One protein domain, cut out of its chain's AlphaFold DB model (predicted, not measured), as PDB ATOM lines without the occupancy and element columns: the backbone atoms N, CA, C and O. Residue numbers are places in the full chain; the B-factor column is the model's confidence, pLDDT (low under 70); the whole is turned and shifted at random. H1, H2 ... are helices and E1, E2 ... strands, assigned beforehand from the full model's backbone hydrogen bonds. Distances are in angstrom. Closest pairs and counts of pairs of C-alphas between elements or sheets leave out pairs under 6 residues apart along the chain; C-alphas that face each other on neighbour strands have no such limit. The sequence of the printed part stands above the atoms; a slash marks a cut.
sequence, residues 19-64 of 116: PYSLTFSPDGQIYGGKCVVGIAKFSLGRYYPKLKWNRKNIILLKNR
ATOM      1  N   PRO A  19      22.597  25.051  73.944       55.59
ATOM      2  CA  PRO A  19      21.187  25.125  73.556       55.59
ATOM      3  C   PRO A  19      20.429  23.810  73.808       55.59
ATOM      4  O   PRO A  19      19.261  23.696  73.456       55.59
ATOM      5  N   TYR A  20      21.090  22.811  74.398       61.97
ATOM      6  CA  TYR A  20      20.558  21.471  74.616       61.97
ATOM      7  C   TYR A  20      20.385  21.115  76.096       61.97
ATOM      8  O   TYR A  20      19.953  20.005  76.390       61.97
ATOM      9  N   SER A  21      20.681  22.024  77.035       76.94
ATOM     10  CA  SER A  21      20.279  21.818  78.429       76.94
ATOM     11  C   SER A  21      18.879  22.383  78.657       76.94
ATOM     12  O   SER A  21      18.623  23.572  78.469       76.94
ATOM     13  N   LEU A  22      17.948  21.521  79.062       88.00
ATOM     14  CA  LEU A  22      16.639  21.962  79.529       88.00
ATOM     15  C   LEU A  22      16.767  22.443  80.972       88.00
ATOM     16  O   LEU A  22      17.360  21.774  81.813       88.00
ATOM     17  N   THR A  23      16.227  23.623  81.254       91.25
ATOM     18  CA  THR A  23      16.160  24.184  82.604       91.25
ATOM     19  C   THR A  23      14.703  24.300  83.019       91.25
ATOM     20  O   THR A  23      13.908  24.932  82.323       91.25
ATOM     21  N   PHE A  24      14.365  23.682  84.146       93.38
ATOM     22  CA  PHE A  24      13.041  23.724  84.757       93.38
ATOM     23  C   PHE A  24      13.069  24.777  85.858       93.38
ATOM     24  O   PHE A  24      13.893  24.704  86.768       93.38
ATOM     25  N   SER A  25      12.228  25.793  85.725       92.94
ATOM     26  CA  SER A  25      12.192  26.939  86.626       92.94
ATOM     27  C   SER A  25      11.058  26.788  87.650       92.94
ATOM     28  O   SER A  25      10.029  26.205  87.305       92.94
ATOM     29  N   PRO A  26      11.197  27.315  88.886       92.75
ATOM     30  CA  PRO A  26      10.176  27.186  89.938       92.75
ATOM     31  C   PRO A  26       8.789  27.738  89.569       92.75
ATOM     32  O   PRO A  26       7.791  27.339  90.158       92.75
ATOM     33  N   ASP A  27       8.711  28.619  88.569       91.00
ATOM     34  CA  ASP A  27       7.469  29.148  87.983       91.00
ATOM     35  C   ASP A  27       6.702  28.126  87.110       91.00
ATOM     36  O   ASP A  27       5.697  28.462  86.482       91.00
ATOM     37  N   GLY A  28       7.171  26.876  87.036       93.88
ATOM     38  CA  GLY A  28       6.562  25.813  86.237       93.88
ATOM     39  C   GLY A  28       6.950  25.852  84.756       93.88
ATOM     40  O   GLY A  28       6.412  25.070  83.966       93.88
ATOM     41  N   GLN A  29       7.864  26.741  84.355       95.62
ATOM     42  CA  GLN A  29       8.261  26.952  82.963       95.62
ATOM     43  C   GLN A  29       9.548  26.183  82.613       95.62
ATOM     44  O   GLN A  29      10.379  25.862  83.464       95.62
ATOM     45  N   ILE A  30       9.715  25.883  81.325       94.56
ATOM     46  CA  ILE A  30      10.862  25.174  80.746       94.56
ATOM     47  C   ILE A  30      11.634  26.149  79.855       94.56
ATOM     48  O   ILE A  30      11.030  26.867  79.057       94.56
ATOM     49  N   TYR A  31      12.961  26.151  79.945       92.00
ATOM     50  CA  TYR A  31      13.851  27.042  79.198       92.00
ATOM     51  C   TYR A  31      15.011  26.279  78.542       92.00
ATOM     52  O   TYR A  31      15.449  25.243  79.038       92.00
ATOM     53  N   GLY A  32      15.520  26.813  77.427       87.31
ATOM     54  CA  GLY A  32      16.662  26.274  76.674       87.31
ATOM     55  C   GLY A  32      18.010  26.726  77.228       87.31
ATOM     56  O   GLY A  32      18.803  27.329  76.506       87.31
ATOM     57  N   GLY A  33      18.219  26.496  78.522       84.62
ATOM     58  CA  GLY A  33      19.439  26.822  79.244       84.62
ATOM     59  C   GLY A  33      19.253  27.900  80.313       84.62
ATOM     60  O   GLY A  33      18.330  28.715  80.278       84.62
ATOM     61  N   LYS A  34      20.185  27.925  81.270       85.25
ATOM     62  CA  LYS A  34      20.112  28.775  82.468       85.25
ATOM     63  C   LYS A  34      20.112  30.280  82.191       85.25
ATOM     64  O   LYS A  34      19.576  31.046  82.979       85.25
ATOM     65  N   CYS A  35      20.702  30.719  81.078       84.75
ATOM     66  CA  CYS A  35      20.876  32.145  80.799       84.75
ATOM     67  C   CYS A  35      19.565  32.870  80.463       84.75
ATOM     68  O   CYS A  35      19.525  34.088  80.551       84.75
ATOM     69  N   VAL A  36      18.514  32.153  80.058       86.81
ATOM     70  CA  VAL A  36      17.246  32.757  79.606       86.81
ATOM     71  C   VAL A  36      16.080  32.517  80.569       86.81
ATOM     72  O   VAL A  36      14.948  32.889  80.262       86.81
ATOM     73  N   VAL A  37      16.349  31.904  81.726       90.44
ATOM     74  CA  VAL A  37      15.349  31.681  82.779       90.44
ATOM     75  C   VAL A  37      14.798  33.024  83.260       90.44
ATOM     76  O   VAL A  37      15.537  33.994  83.395       90.44
ATOM     77  N   GLY A  38      13.484  33.085  83.474       88.81
ATOM     78  CA  GLY A  38      12.775  34.310  83.859       88.81
ATOM     79  C   GLY A  38      12.397  35.217  82.683       88.81
ATOM     80  O   GLY A  38      11.558  36.101  82.833       88.81
ATOM     81  N   ILE A  39      12.928  34.980  81.477       90.56
ATOM     82  CA  ILE A  39      12.526  35.724  80.280       90.56
ATOM     83  C   ILE A  39      11.403  34.955  79.576       90.56
ATOM     84  O   ILE A  39      11.654  34.160  78.669       90.56
ATOM     85  N   ALA A  40      10.152  35.221  79.961       90.62
ATOM     86  CA  ALA A  40       8.969  34.469  79.518       90.62
ATOM     87  C   ALA A  40       8.887  34.241  77.993       90.62
ATOM     88  O   ALA A  40       8.500  33.160  77.547       90.62
ATOM     89  N   LYS A  41       9.331  35.211  77.180       90.88
ATOM     90  CA  LYS A  41       9.340  35.105  75.708       90.88
ATOM     91  C   LYS A  41      10.201  33.956  75.165       90.88
ATOM     92  O   LYS A  41       9.949  33.493  74.058       90.88
ATOM     93  N   PHE A  42      11.200  33.501  75.923       90.94
ATOM     94  CA  PHE A  42      12.112  32.413  75.558       90.94
ATOM     95  C   PHE A  42      11.757  31.078  76.216       90.94
ATOM     96  O   PHE A  42      12.496  30.104  76.076       90.94
ATOM     97  N   SER A  43      10.619  31.005  76.906       93.81
ATOM     98  CA  SER A  43      10.123  29.750  77.457       93.81
ATOM     99  C   SER A  43       9.851  28.738  76.338       93.81
ATOM    100  O   SER A  43       9.124  29.011  75.380       93.81
ATOM    101  N   LEU A  44      10.425  27.545  76.467       93.88
ATOM    102  CA  LEU A  44      10.166  26.397  75.599       93.88
ATOM    103  C   LEU A  44       8.831  25.723  75.917       93.88
ATOM    104  O   LEU A  44       8.396  24.851  75.167       93.88
ATOM    105  N   GLY A  45       8.174  26.109  77.008       94.81
ATOM    106  CA  GLY A  45       6.943  25.496  77.469       94.81
ATOM    107  C   GLY A  45       6.794  25.547  78.982       94.81
ATOM    108  O   GLY A  45       7.521  26.253  79.676       94.81
ATOM    109  N   ARG A  46       5.866  24.752  79.497       95.81
ATOM    110  CA  ARG A  46       5.658  24.527  80.927       95.81
ATOM    111  C   ARG A  46       5.569  23.055  81.238       95.81
ATOM    112  O   ARG A  46       5.062  22.298  80.415       95.81
ATOM    113  N   TYR A  47       6.031  22.675  82.419       95.31
ATOM    114  CA  TYR A  47       5.922  21.314  82.937       95.31
ATOM    115  C   TYR A  47       4.813  21.181  83.991       95.31
ATOM    116  O   TYR A  47       4.325  20.078  84.213       95.31
ATOM    117  N   TYR A  48       4.363  22.293  84.585       93.31
ATOM    118  CA  TYR A  48       3.296  22.337  85.588       93.31
ATOM    119  C   TYR A  48       2.262  23.433  85.250       93.31
ATOM    120  O   TYR A  48       2.630  24.459  84.672       93.31
ATOM    121  N   PRO A  49       0.957  23.252  85.548       93.50
ATOM    122  CA  PRO A  49       0.304  22.035  86.059       93.50
ATOM    123  C   PRO A  49       0.106  20.946  84.994       93.50
ATOM    124  O   PRO A  49      -0.239  19.815  85.316       93.50
ATOM    125  N   LYS A  50       0.306  21.274  83.714       94.50
ATOM    126  CA  LYS A  50       0.277  20.322  82.597       94.50
ATOM    127  C   LYS A  50       1.451  20.597  81.672       94.50
ATOM    128  O   LYS A  50       1.719  21.762  81.370       94.50
ATOM    129  N   LEU A  51       2.081  19.533  81.178       95.81
ATOM    130  CA  LEU A  51       3.146  19.634  80.188       95.81
ATOM    131  C   LEU A  51       2.598  20.247  78.891       95.81
ATOM    132  O   LEU A  51       1.707  19.689  78.251       95.81
ATOM    133  N   LYS A  52       3.131  21.404  78.502       96.50
ATOM    134  CA  LYS A  52       2.821  22.070  77.233       96.50
ATOM    135  C   LYS A  52       4.096  22.615  76.622       96.50
ATOM    136  O   LYS A  52       4.807  23.381  77.263       96.50
ATOM    137  N   TRP A  53       4.336  22.278  75.364       95.19
ATOM    138  CA  TRP A  53       5.499  22.740  74.617       95.19
ATOM    139  C   TRP A  53       5.157  23.934  73.731       95.19
ATOM    140  O   TRP A  53       4.167  23.921  73.001       95.19
ATOM    141  N   ASN A  54       6.023  24.939  73.734       94.19
ATOM    142  CA  ASN A  54       6.013  26.023  72.768       94.19
ATOM    143  C   ASN A  54       6.853  25.613  71.549       94.19
ATOM    144  O   ASN A  54       8.062  25.849  71.491       94.19
ATOM    145  N   ARG A  55       6.202  24.991  70.556       93.25
ATOM    146  CA  ARG A  55       6.880  24.516  69.337       93.25
ATOM    147  C   ARG A  55       7.615  25.631  68.591       93.25
ATOM    148  O   ARG A  55       8.699  25.374  68.081       93.25
ATOM    149  N   LYS A  56       7.080  26.856  68.577       92.06
ATOM    150  CA  LYS A  56       7.723  28.009  67.926       92.06
ATOM    151  C   LYS A  56       9.095  28.292  68.537       92.06
ATOM    152  O   LYS A  56      10.079  28.384  67.809       92.06
ATOM    153  N   ASN A  57       9.176  28.354  69.864       89.88
ATOM    154  CA  ASN A  57      10.436  28.625  70.559       89.88
ATOM    155  C   ASN A  57      11.422  27.455  70.465       89.88
ATOM    156  O   ASN A  57      12.624  27.678  70.347       89.88
ATOM    157  N   ILE A  58      10.927  26.215  70.445       89.12
ATOM    158  CA  ILE A  58      11.763  25.029  70.208       89.12
ATOM    159  C   ILE A  58      12.386  25.073  68.810       89.12
ATOM    160  O   ILE A  58      13.581  24.826  68.671       89.12
ATOM    161  N   ILE A  59      11.599  25.387  67.779       87.69
ATOM    162  CA  ILE A  59      12.092  25.503  66.399       87.69
ATOM    163  C   ILE A  59      13.116  26.633  66.300       87.69
ATOM    164  O   ILE A  59      14.184  26.431  65.733       87.69
ATOM    165  N   LEU A  60      12.833  27.787  66.906       84.19
ATOM    166  CA  LEU A  60      13.755  28.919  66.937       84.19
ATOM    167  C   LEU A  60      15.093  28.535  67.585       84.19
ATOM    168  O   LEU A  60      16.144  28.808  67.018       84.19
ATOM    169  N   LEU A  61      15.073  27.831  68.721       81.31
ATOM    170  CA  LEU A  61      16.290  27.354  69.377       81.31
ATOM    171  C   LEU A  61      17.050  26.322  68.525       81.31
ATOM    172  O   LEU A  61      18.273  26.399  68.427       81.31
ATOM    173  N   LYS A  62      16.340  25.379  67.889       80.81
ATOM    174  CA  LYS A  62      16.935  24.347  67.021       80.81
ATOM    175  C   LYS A  62      17.573  24.924  65.760       80.81
ATOM    176  O   LYS A  62      18.638  24.458  65.364       80.81
ATOM    177  N   ASN A  63      16.936  25.921  65.152       80.62
ATOM    178  CA  ASN A  63      17.408  26.562  63.924       80.62
ATOM    179  C   ASN A  63      18.472  27.627  64.194       80.62
ATOM    180  O   ASN A  63      19.111  28.120  63.270       80.62
ATOM    181  N   ARG A  64      18.724  27.956  65.461       78.44
ATOM    182  CA  ARG A  64      19.786  28.868  65.870       78.44
ATOM    183  C   ARG A  64      21.129  28.138  65.947       78.44
ATOM    184  O   ARG A  64      21.730  27.982  67.008       78.44
TER     185      ARG A  64
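What this domain is: This is residues 19 to 64 of the 116 residues of an uncharacterized protein of candidate division WWE3 bacterium CG08_land_8_20_14_0_20_43_13 (UniProt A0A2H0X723). What is the main picture? There is little regular structure: a small two-stranded hairpin, E1 and E2, sits among loops, with helix H1 beside E2. Short pairings tie residues 23 to 24 to E1 and 52 to 53 to E2. What is printed? The printed part has 46 residues, 16 in E1, E2 and H1, in that order; the class is mixed, the sheet antiparallel. It is compact, radius of gyration of the C-alphas 9.5 A, spanning 28 by 20 by 17 A.

Where its parts are: Where are the strands? E1, residues 29 to 31, 6.7 A long from first to last C-alpha, begins at C-alpha 29 (8.261, 26.952, 82.963). E2 is residues 43 to 46, 7.7 A. Where is the helix? H1, residues 55 to 63, 12.0 A, ends at C-alpha 63 (17.408, 26.562, 63.924).

How they stand to each other: How do E1 and E2 pair? This hairpin is antiparallel, 147 degrees; N 30 and O 45 are within hydrogen-bond range, 2.8 A. Where is H1? Its closest C-alpha pair with E2 is Asn 57 and Leu 44, 5.5 A; E1 and H1 are apart. Every O i to N i+4 pair in H1 is within hydrogen-bond range.

The domain as a whole: Any cut or long link? The printed part has no cut; E1 to E2, 11 residues, is a long link. Where is confidence low? Residues 19 to 20 are under 70.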